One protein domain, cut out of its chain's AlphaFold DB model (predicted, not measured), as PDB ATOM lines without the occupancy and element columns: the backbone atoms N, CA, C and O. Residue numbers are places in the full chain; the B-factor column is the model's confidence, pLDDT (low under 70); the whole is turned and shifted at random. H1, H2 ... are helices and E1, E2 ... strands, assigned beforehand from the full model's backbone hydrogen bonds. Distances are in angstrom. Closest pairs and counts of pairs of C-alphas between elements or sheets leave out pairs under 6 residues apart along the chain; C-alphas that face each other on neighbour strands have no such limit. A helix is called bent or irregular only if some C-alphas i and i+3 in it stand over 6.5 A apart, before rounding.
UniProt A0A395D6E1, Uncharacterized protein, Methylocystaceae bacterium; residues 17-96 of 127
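What this domain is: This is residues 17 to 96 of the 127 residues of an uncharacterized protein of Methylocystaceae bacterium (UniProt A0A395D6E1). A small three-stranded sheet lies between two helices that run along its strands: H1 is over edge strand E1 on one face, near it with residues 17 to 24, and H2 covers E2 and E3 on the opposite face. The printed part has 80 residues, with H1, E1, E2, E3 and H2 in that order; the sheet, E1 - E2 - E3, is antiparallel, and the class is mixed, helices and strands. The outline is flat, spanning 47 by 27 by 14 A, and only just loose, close to compact, with a radius of gyration of the C-alphas of 14.1 A.

Where its parts are: Find C-alpha 17 at (211.842, 194.368, 249.616); from there H1, residues 17 to 32, runs 23.8 A. It is only just irregular: C-alphas 18 and 21 are 6.7 A apart. Next come E1, residues 40 to 44, 12.9 A; E2, residues 54 to 59, 14.0 A; and E3, residues 65 to 67, 6.5 A. H2, residues 83 to 95, runs 18.2 A to C-alpha 95 at (230.018, 186.882, 232.133).

How they stand to each other: E1, E2 and E3 form a meander, each strand the antiparallel neighbour of the one before. In the hairpin E1 and E2, look for N 41 and O 58, 2.9 A apart; in the hairpin E2 and E3, N 66 and O 57 are 2.8 A apart. H1 is on the sheet at a height over the sheet of 10.3 A; its closest C-alphas to E1 are those of Gln 20 and Ile 41, 6.5 A. H2 has a height over the sheet of 8.7 A; the C-alphas of Gln 67 and Gly 85, its closest to E3, are 5.4 A apart. H1 and H2 are apart. Each O i to N i+4 pair in H2 is within hydrogen-bond range; in H1, 10 of 12 are.

The domain as a whole: The C-alphas farthest apart, Ala 33 and Ala 75, stand 47.2 A from each other. The printed part has no cut, and E3 to H2, residues 68 to 82 between them, is the long link. Look for pLDDT under 70 at residue 17 and residues 45 to 51.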
ATOM      1  N   ALA A  17     211.550 192.963 249.318       64.75
ATOM      2  CA  ALA A  17     211.842 194.368 249.616       64.75
ATOM      3  C   ALA A  17     212.707 194.608 250.873       64.75
ATOM      4  O   ALA A  17     213.477 195.561 250.911       64.75
ATOM      5  N   ALA A  18     212.610 193.760 251.904       70.44
ATOM      6  CA  ALA A  18     213.420 193.901 253.121       70.44
ATOM      7  C   ALA A  18     214.796 193.220 253.008       70.44
ATOM      8  O   ALA A  18     215.733 193.597 253.708       70.44
ATOM      9  N   ALA A  19     214.925 192.216 252.136       73.19
ATOM     10  CA  ALA A  19     216.163 191.461 251.950       73.19
ATOM     11  C   ALA A  19     217.099 192.102 250.907       73.19
ATOM     12  O   ALA A  19     218.315 191.996 251.038       73.19
ATOM     13  N   GLN A  20     216.546 192.805 249.912       75.12
ATOM     14  CA  GLN A  20     217.284 193.581 248.903       75.12
ATOM     15  C   GLN A  20     218.416 194.450 249.483       75.12
ATOM     16  O   GLN A  20     219.572 194.160 249.168       75.12
ATOM     17  N   PRO A  21     218.151 195.435 250.370       79.44
ATOM     18  CA  PRO A  21     219.204 196.319 250.875       79.44
ATOM     19  C   PRO A  21     220.268 195.574 251.695       79.44
ATOM     20  O   PRO A  21     221.423 195.988 251.724       79.44
ATOM     21  N   LEU A  22     219.912 194.445 252.325       84.44
ATOM     22  CA  LEU A  22     220.866 193.600 253.048       84.44
ATOM     23  C   LEU A  22     221.825 192.885 252.087       84.44
ATOM     24  O   LEU A  22     223.025 192.831 252.351       84.44
ATOM     25  N   PHE A  23     221.328 192.365 250.958       84.69
ATOM     26  CA  PHE A  23     222.182 191.749 249.939       84.69
ATOM     27  C   PHE A  23     223.048 192.770 249.198       84.69
ATOM     28  O   PHE A  23     224.196 192.459 248.881       84.69
ATOM     29  N   GLU A  24     222.543 193.979 248.955       82.44
ATOM     30  CA  GLU A  24     223.332 195.072 248.373       82.44
ATOM     31  C   GLU A  24     224.474 195.502 249.301       82.44
ATOM     32  O   GLU A  24     225.626 195.546 248.863       82.44
ATOM     33  N   ALA A  25     224.182 195.738 250.586       86.94
ATOM     34  CA  ALA A  25     225.182 196.086 251.594       86.94
ATOM     35  C   ALA A  25     226.251 194.989 251.738       86.94
ATOM     36  O   ALA A  25     227.444 195.262 251.610       86.94
ATOM     37  N   LEU A  26     225.832 193.729 251.891       87.38
ATOM     38  CA  LEU A  26     226.741 192.593 252.038       87.38
ATOM     39  C   LEU A  26     227.612 192.374 250.787       87.38
ATOM     40  O   LEU A  26     228.807 192.092 250.891       87.38
ATOM     41  N   ALA A  27     227.054 192.564 249.586       86.00
ATOM     42  CA  ALA A  27     227.826 192.516 248.348       86.00
ATOM     43  C   ALA A  27     228.823 193.685 248.231       86.00
ATOM     44  O   ALA A  27     229.909 193.503 247.677       86.00
ATOM     45  N   ALA A  28     228.490 194.876 248.743       84.94
ATOM     46  CA  ALA A  28     229.413 196.009 248.806       84.94
ATOM     47  C   ALA A  28     230.567 195.753 249.792       84.94
ATOM     48  O   ALA A  28     231.728 195.914 249.411       84.94
ATOM     49  N   GLU A  29     230.275 195.270 251.003       89.44
ATOM     50  CA  GLU A  29     231.276 194.885 252.011       89.44
ATOM     51  C   GLU A  29     232.246 193.825 251.477       89.44
ATOM     52  O   GLU A  29     233.468 193.988 251.544       89.44
ATOM     53  N   TRP A  30     231.724 192.756 250.869       87.19
ATOM     54  CA  TRP A  30     232.553 191.703 250.287       87.19
ATOM     55  C   TRP A  30     233.445 192.212 249.150       87.19
ATOM     56  O   TRP A  30     234.614 191.824 249.087       87.19
ATOM     57  N   ARG A  31     232.959 193.117 248.289       83.50
ATOM     58  CA  ARG A  31     233.806 193.753 247.262       83.50
ATOM     59  C   ARG A  31     234.883 194.648 247.866       83.50
ATOM     60  O   ARG A  31     236.015 194.597 247.394       83.50
ATOM     61  N   ALA A  32     234.561 195.422 248.903       85.44
ATOM     62  CA  ALA A  32     235.538 196.244 249.619       85.44
ATOM     63  C   ALA A  32     236.641 195.382 250.265       85.44
ATOM     64  O   ALA A  32     237.810 195.756 250.241       85.44
ATOM     65  N   ALA A  33     236.295 194.179 250.732       87.56
ATOM     66  CA  ALA A  33     237.235 193.159 251.201       87.56
ATOM     67  C   ALA A  33     237.973 192.395 250.071       87.56
ATOM     68  O   ALA A  33     238.619 191.379 250.330       87.56
ATOM     69  N   GLY A  34     237.866 192.827 248.807       85.31
ATOM     70  CA  GLY A  34     238.519 192.193 247.654       85.31
ATOM     71  C   GLY A  34     237.889 190.870 247.193       85.31
ATOM     72  O   GLY A  34     238.441 190.193 246.321       85.31
ATOM     73  N   THR A  35     236.733 190.482 247.741       85.25
ATOM     74  CA  THR A  35     236.044 189.245 247.359       85.25
ATOM     75  C   THR A  35     235.324 189.418 246.026       85.25
ATOM     76  O   THR A  35     234.529 190.332 245.808       85.25
ATOM     77  N   LYS A  36     235.588 188.481 245.118       83.50
ATOM     78  CA  LYS A  36     234.968 188.410 243.798       83.50
ATOM     79  C   LYS A  36     233.570 187.792 243.889       83.50
ATOM     80  O   LYS A  36     233.453 186.584 244.072       83.50
ATOM     81  N   ILE A  37     232.527 188.601 243.700       84.88
ATOM     82  CA  ILE A  37     231.122 188.162 243.703       84.88
ATOM     83  C   ILE A  37     230.431 188.403 242.346       84.88
ATOM     84  O   ILE A  37     230.884 189.202 241.523       84.88
ATOM     85  N   ALA A  38     229.361 187.658 242.076       88.25
ATOM     86  CA  ALA A  38     228.418 187.857 240.978       88.25
ATOM     87  C   ALA A  38     227.054 187.288 241.381       88.25
ATOM     88  O   ALA A  38     226.994 186.356 242.183       88.25
ATOM     89  N   GLY A  39     225.974 187.836 240.832       89.12
ATOM     90  CA  GLY A  39     224.619 187.420 241.170       89.12
ATOM     91  C   GLY A  39     223.581 188.451 240.752       89.12
ATOM     92  O   GLY A  39     223.912 189.512 240.229       89.12
ATOM     93  N   VAL A  40     222.319 188.137 241.011       90.62
ATOM     94  CA  VAL A  40     221.196 189.052 240.804       90.62
ATOM     95  C   VAL A  40     220.301 189.050 242.034       90.62
ATOM     96  O   VAL A  40     220.145 188.015 242.682       90.62
ATOM     97  N   ILE A  41     219.709 190.198 242.343       87.38
ATOM     98  CA  ILE A  41     218.694 190.343 243.388       87.38
ATOM     99  C   ILE A  41     217.326 190.437 242.711       87.38
ATOM    100  O   ILE A  41     217.168 191.133 241.710       87.38
ATOM    101  N   ALA A  42     216.342 189.705 243.239       86.25
ATOM    102  CA  ALA A  42     214.980 189.716 242.722       86.25
ATOM    103  C   ALA A  42     214.173 190.883 243.308       86.25
ATOM    104  O   ALA A  42     214.008 190.998 244.527       86.25
ATOM    105  N   GLU A  43     213.639 191.716 242.423       84.38
ATOM    106  CA  GLU A  43     212.803 192.871 242.718       84.38
ATOM    107  C   GLU A  43     211.334 192.582 242.392       84.38
ATOM    108  O   GLU A  43     211.029 192.089 241.298       84.38
ATOM    109  N   PRO A  44     210.410 192.852 243.337       77.31
ATOM    110  CA  PRO A  44     209.002 192.620 243.108       77.31
ATOM    111  C   PRO A  44     208.447 193.611 242.086       77.31
ATOM    112  O   PRO A  44     208.857 194.771 242.047       77.31
ATOM    113  N   HIS A  45     207.486 193.158 241.287       69.19
ATOM    114  CA  HIS A  45     206.768 194.009 240.347       69.19
ATOM    115  C   HIS A  45     205.263 193.776 240.467       69.19
ATOM    116  O   HIS A  45     204.811 192.637 240.571       69.19
ATOM    117  N   GLY A  46     204.490 194.860 240.449       64.06
ATOM    118  CA  GLY A  46     203.038 194.802 240.586       64.06
ATOM    119  C   GLY A  46     202.537 194.419 241.993       64.06
ATOM    120  O   GLY A  46     203.296 194.420 242.966       64.06
ATOM    121  N   PRO A  47     201.223 194.156 242.128       60.56
ATOM    122  CA  PRO A  47     200.603 193.782 243.396       60.56
ATOM    123  C   PRO A  47     201.017 192.372 243.846       60.56
ATOM    124  O   PRO A  47     201.201 191.471 243.033       60.56
ATOM    125  N   LEU A  48     201.088 192.171 245.167       61.56
ATOM    126  CA  LEU A  48     201.590 190.950 245.819       61.56
ATOM    127  C   LEU A  48     200.732 189.683 245.607       61.56
ATOM    128  O   LEU A  48     201.120 188.614 246.069       61.56
ATOM    129  N   ASP A  49     199.586 189.795 244.934       60.97
ATOM    130  CA  ASP A  49     198.573 188.741 244.764       60.97
ATOM    131  C   ASP A  49     198.778 187.914 243.474       60.97
ATOM    132  O   ASP A  49     197.833 187.525 242.790       60.97
ATOM    133  N   ARG A  50     200.042 187.688 243.085       63.72
ATOM    134  CA  ARG A  50     200.427 186.876 241.916       63.72
ATOM    135  C   ARG A  50     201.275 185.680 242.335       63.72
ATOM    136  O   ARG A  50     202.087 185.771 243.252       63.72
ATOM    137  N   THR A  51     201.147 184.572 241.601       68.62
ATOM    138  CA  THR A  51     201.968 183.359 241.786       68.62
ATOM    139  C   THR A  51     203.465 183.643 241.634       68.62
ATOM    140  O   THR A  51     204.283 183.062 242.344       68.62
ATOM    141  N   CYS A  52     203.817 184.557 240.730       70.38
ATOM    142  CA  CYS A  52     205.173 185.020 240.486       70.38
ATOM    143  C   CYS A  52     205.243 186.515 240.830       70.38
ATOM    144  O   CYS A  52     204.603 187.341 240.191       70.38
ATOM    145  N   THR A  53     205.963 186.855 241.904       72.50
ATOM    146  CA  THR A  53     205.985 188.219 242.469       72.50
ATOM    147  C   THR A  53     207.185 189.053 242.033       72.50
ATOM    148  O   THR A  53     207.162 190.268 242.206       72.50
ATOM    149  N   ALA A  54     208.235 188.429 241.490       71.56
ATOM    150  CA  ALA A  54     209.429 189.107 240.992       71.56
ATOM    151  C   ALA A  54     209.267 189.477 239.513       71.56
ATOM    152  O   ALA A  54     209.020 188.593 238.695       71.56
ATOM    153  N   GLY A  55     209.455 190.754 239.173       83.62
ATOM    154  CA  GLY A  55     209.446 191.214 237.780       83.62
ATOM    155  C   GLY A  55     210.767 191.781 237.286       83.62
ATOM    156  O   GLY A  55     210.953 191.877 236.079       83.62
ATOM    157  N   VAL A  56     211.720 192.078 238.174       88.75
ATOM    158  CA  VAL A  56     213.072 192.501 237.788       88.75
ATOM    159  C   VAL A  56     214.118 191.644 238.496       88.75
ATOM    160  O   VAL A  56     213.984 191.313 239.672       88.75
ATOM    161  N   LEU A  57     215.185 191.293 237.783       91.25
ATOM    162  CA  LEU A  57     216.441 190.812 238.357       91.25
ATOM    163  C   LEU A  57     217.486 191.916 238.195       91.25
ATOM    164  O   LEU A  57     217.786 192.303 237.065       91.25
ATOM    165  N   ARG A  58     218.049 192.426 239.293       89.62
ATOM    166  CA  ARG A  58     219.113 193.440 239.257       89.62
ATOM    167  C   ARG A  58     220.475 192.804 239.483       89.62
ATOM    168  O   ARG A  58     220.694 192.179 240.518       89.62
ATOM    169  N   ASP A  59     221.391 192.954 238.530       90.19
ATOM    170  CA  ASP A  59     222.778 192.509 238.682       90.19
ATOM    171  C   ASP A  59     223.487 193.316 239.770       90.19
ATOM    172  O   ASP A  59     223.547 194.545 239.729       90.19
ATOM    173  N   ILE A  60     224.065 192.603 240.734       87.69
ATOM    174  CA  ILE A  60     224.654 193.221 241.925       87.69
ATOM    175  C   ILE A  60     225.921 194.027 241.625       87.69
ATOM    176  O   ILE A  60     226.339 194.807 242.476       87.69
ATOM    177  N   ASN A  61     226.599 193.770 240.499       82.94
ATOM    178  CA  ASN A  61     227.901 194.356 240.163       82.94
ATOM    179  C   ASN A  61     227.764 195.667 239.379       82.94
ATOM    180  O   ASN A  61     228.551 196.587 239.582       82.94
ATOM    181  N   SER A  62     226.790 195.728 238.473       82.50
ATOM    182  CA  SER A  62     226.555 196.829 237.535       82.50
ATOM    183  C   SER A  62     225.279 197.624 237.821       82.50
ATOM    184  O   SER A  62     225.086 198.685 237.234       82.50
ATOM    185  N   GLY A  63     224.379 197.108 238.667       84.12
ATOM    186  CA  GLY A  63     223.030 197.649 238.851       84.12
ATOM    187  C   GLY A  63     222.089 197.395 237.664       84.12
ATOM    188  O   GLY A  63     220.955 197.884 237.673       84.12
ATOM    189  N   GLY A  64     222.542 196.648 236.646       89.31
ATOM    190  CA  GLY A  64     221.794 196.358 235.426       89.31
ATOM    191  C   GLY A  64     220.502 195.596 235.712       89.31
ATOM    192  O   GLY A  64     220.529 194.533 236.330       89.31
ATOM    193  N   ALA A  65     219.373 196.143 235.267       91.19
ATOM    194  CA  ALA A  65     218.049 195.570 235.472       91.19
ATOM    195  C   ALA A  65     217.618 194.711 234.275       91.19
ATOM    196  O   ALA A  65     217.625 195.173 233.134       91.19
ATOM    197  N   TYR A  66     217.179 193.489 234.554       92.81
ATOM    198  CA  TYR A  66     216.585 192.570 233.590       92.81
ATOM    199  C   TYR A  66     215.115 192.382 233.952       92.81
ATOM    200  O   TYR A  66     214.814 191.815 235.000       92.81
ATOM    201  N   GLN A  67     214.205 192.861 233.101       91.25
ATOM    202  CA  GLN A  67     212.783 192.531 233.214       91.25
ATOM    203  C   GLN A  67     212.621 191.020 233.026       91.25
ATOM    204  O   GLN A  67     213.207 190.462 232.101       91.25
ATOM    205  N   ILE A  68     211.872 190.366 233.909       91.44
ATOM    206  CA  ILE A  68     211.600 188.921 233.893       91.44
ATOM    207  C   ILE A  68     210.104 188.614 233.973       91.44
ATOM    208  O   ILE A  68     209.730 187.509 234.351       91.44
ATOM    209  N   HIS A  69     209.252 189.579 233.643       87.94
ATOM    210  CA  HIS A  69     207.795 189.495 233.733       87.94
ATOM    211  C   HIS A  69     207.145 189.807 232.380       87.94
ATOM    212  O   HIS A  69     207.683 190.569 231.575       87.94
ATOM    213  N   LEU A  70     206.003 189.173 232.132       84.12
ATOM    214  CA  LEU A  70     205.129 189.347 230.980       84.12
ATOM    215  C   LEU A  70     203.790 189.902 231.476       84.12
ATOM    216  O   LEU A  70     203.181 189.332 232.374       84.12
ATOM    217  N   GLU A  71     203.258 190.944 230.842       80.69
ATOM    218  CA  GLU A  71     201.951 191.505 231.238       80.69
ATOM    219  C   GLU A  71     200.797 190.487 231.185       80.69
ATOM    220  O   GLU A  71     199.827 190.601 231.936       80.69
ATOM    221  N   THR A  72     200.935 189.455 230.346       79.25
ATOM    222  CA  THR A  72     199.982 188.351 230.209       79.25
ATOM    223  C   THR A  72     200.721 187.009 230.310       79.25
ATOM    224  O   THR A  72     201.660 186.793 229.536       79.25
ATOM    225  N   PRO A  73     200.299 186.076 231.190       77.75
ATOM    226  CA  PRO A  73     200.852 184.726 231.232       77.75
ATOM    227  C   PRO A  73     200.712 184.002 229.880       77.75
ATOM    228  O   PRO A  73     199.647 184.075 229.255       77.75
ATOM    229  N   PRO A  74     201.731 183.250 229.426       78.94
ATOM    230  CA  PRO A  74     201.600 182.344 228.290       78.94
ATOM    231  C   PRO A  74     200.449 181.342 228.469       78.94
ATOM    232  O   PRO A  74     200.174 180.873 229.580       78.94
ATOM    233  N   ALA A  75     199.796 180.968 227.365       82.31
ATOM    234  CA  ALA A  75     198.670 180.037 227.384       82.31
ATOM    235  C   ALA A  75     199.036 178.711 228.082       82.31
ATOM    236  O   ALA A  75     200.016 178.058 227.726       82.31
ATOM    237  N   GLY A  76     198.234 178.315 229.076       79.31
ATOM    238  CA  GLY A  76     198.458 177.099 229.867       79.31
ATOM    239  C   GLY A  76     199.442 177.242 231.036       79.31
ATOM    240  O   GLY A  76     199.752 176.236 231.670       79.31
ATOM    241  N   THR A  77     199.913 178.452 231.360       75.94
ATOM    242  CA  THR A  77     200.776 178.704 232.529       75.94
ATOM    243  C   THR A  77     200.108 179.626 233.552       75.94
ATOM    244  O   THR A  77     199.358 180.528 233.191       75.94
ATOM    245  N   SER A  78     200.379 179.400 234.842       71.19
ATOM    246  CA  SER A  78     199.933 180.254 235.959       71.19
ATOM    247  C   SER A  78     200.975 181.290 236.394       71.19
ATOM    248  O   SER A  78     200.723 182.078 237.299       71.19
ATOM    249  N   CYS A  79     202.155 181.274 235.771       76.88
ATOM    250  CA  CYS A  79     203.252 182.190 236.039       76.88
ATOM    251  C   CYS A  79     203.573 182.970 234.767       76.88
ATOM    252  O   CYS A  79     203.664 182.408 233.679       76.88
ATOM    253  N   ASP A  80     203.781 184.263 234.939       83.25
ATOM    254  CA  ASP A  80     204.036 185.274 233.923       83.25
ATOM    255  C   ASP A  80     205.533 185.606 233.778       83.25
ATOM    256  O   ASP A  80     205.894 186.699 233.354       83.25
ATOM    257  N   ILE A  81     206.436 184.675 234.110       87.00
ATOM    258  CA  ILE A  81     207.881 184.916 233.987       87.00
ATOM    259  C   ILE A  81     208.344 184.884 232.522       87.00
ATOM    260  O   ILE A  81     208.189 183.880 231.821       87.00
ATOM    261  N   ASP A  82     209.023 185.951 232.089       90.06
ATOM    262  CA  ASP A  82     209.747 185.980 230.821       90.06
ATOM    263  C   ASP A  82     211.063 185.195 230.914       90.06
ATOM    264  O   ASP A  82     212.075 185.631 231.480       90.06
ATOM    265  N   ALA A  83     211.082 184.037 230.262       89.50
ATOM    266  CA  ALA A  83     212.274 183.219 230.138       89.50
ATOM    267  C   ALA A  83     213.414 183.902 229.344       89.50
ATOM    268  O   ALA A  83     214.571 183.509 229.510       89.50
ATOM    269  N   ALA A  84     213.145 184.890 228.478       92.00
ATOM    270  CA  ALA A  84     214.187 185.637 227.765       92.00
ATOM    271  C   ALA A  84     214.923 186.617 228.693       92.00
ATOM    272  O   ALA A  84     216.160 186.627 228.716       92.00
ATOM    273  N   GLY A  85     214.180 187.343 229.523       91.44
ATOM    274  CA  GLY A  85     214.672 188.116 230.655       91.44
ATOM    275  C   GLY A  85     215.552 187.295 231.593       91.44
ATOM    276  O   GLY A  85     216.717 187.636 231.813       91.44
ATOM    277  N   VAL A  86     215.044 186.150 232.069       92.38
ATOM    278  CA  VAL A  86     215.799 185.247 232.960       92.38
ATOM    279  C   VAL A  86     217.098 184.768 232.301       92.38
ATOM    280  O   VAL A  86     218.163 184.856 232.913       92.38
ATOM    281  N   ARG A  87     217.062 184.324 231.034       94.62
ATOM    282  CA  ARG A  87     218.280 183.931 230.295       94.62
ATOM    283  C   ARG A  87     219.295 185.074 230.193       94.62
ATOM    284  O   ARG A  87     220.496 184.823 230.301       94.62
ATOM    285  N   SER A  88     218.830 186.306 230.004       93.69
ATOM    286  CA  SER A  88     219.685 187.495 229.901       93.69
ATOM    287  C   SER A  88     220.378 187.811 231.230       93.69
ATOM    288  O   SER A  88     221.593 188.013 231.250       93.69
ATOM    289  N   ALA A  89     219.642 187.737 232.344       92.94
ATOM    290  CA  ALA A  89     220.189 187.862 233.693       92.94
ATOM    291  C   ALA A  89     221.230 186.766 233.997       92.94
ATOM    292  O   ALA A  89     222.346 187.060 234.427       92.94
ATOM    293  N   CYS A  90     220.927 185.497 233.692       91.44
ATOM    294  CA  CYS A  90     221.881 184.393 233.850       91.44
ATOM    295  C   CYS A  90     223.158 184.605 233.019       91.44
ATOM    296  O   CYS A  90     224.262 184.358 233.507       91.44
ATOM    297  N   ALA A  91     223.035 185.093 231.780       91.62
ATOM    298  CA  ALA A  91     224.185 185.389 230.931       91.62
ATOM    299  C   ALA A  91     225.068 186.520 231.494       91.62
ATOM    300  O   ALA A  91     226.283 186.474 231.310       91.62
ATOM    301  N   ALA A  92     224.496 187.504 232.197       89.31
ATOM    302  CA  ALA A  92     225.250 188.560 232.875       89.31
ATOM    303  C   ALA A  92     226.045 188.024 234.081       89.31
ATOM    304  O   ALA A  92     227.250 188.268 234.190       89.31
ATOM    305  N   VAL A  93     225.413 187.195 234.922       89.12
ATOM    306  CA  VAL A  93     226.085 186.521 236.049       89.12
ATOM    307  C   VAL A  93     227.246 185.649 235.552       89.12
ATOM    308  O   VAL A  93     228.346 185.723 236.095       89.12
ATOM    309  N   LEU A  94     227.046 184.879 234.476       87.19
ATOM    310  CA  LEU A  94     228.083 184.016 233.892       87.19
ATOM    311  C   LEU A  94     229.233 184.781 233.213       87.19
ATOM    312  O   LEU A  94     230.341 184.254 233.130       87.19
ATOM    313  N   LYS A  95     228.990 186.005 232.725       83.31
ATOM    314  CA  LYS A  95     230.018 186.882 232.133       83.31
ATOM    315  C   LYS A  95     230.807 187.689 233.168       83.31
ATOM    316  O   LYS A  95     231.817 188.291 232.809       83.31
ATOM    317  N   SER A  96     230.368 187.724 234.426       72.38
ATOM    318  CA  SER A  96     231.056 188.477 235.478       72.38
ATOM    319  C   SER A  96     232.492 187.955 235.698       72.38
ATOM    320  O   SER A  96     232.695 186.739 235.747       72.38
TER     321      SER A  96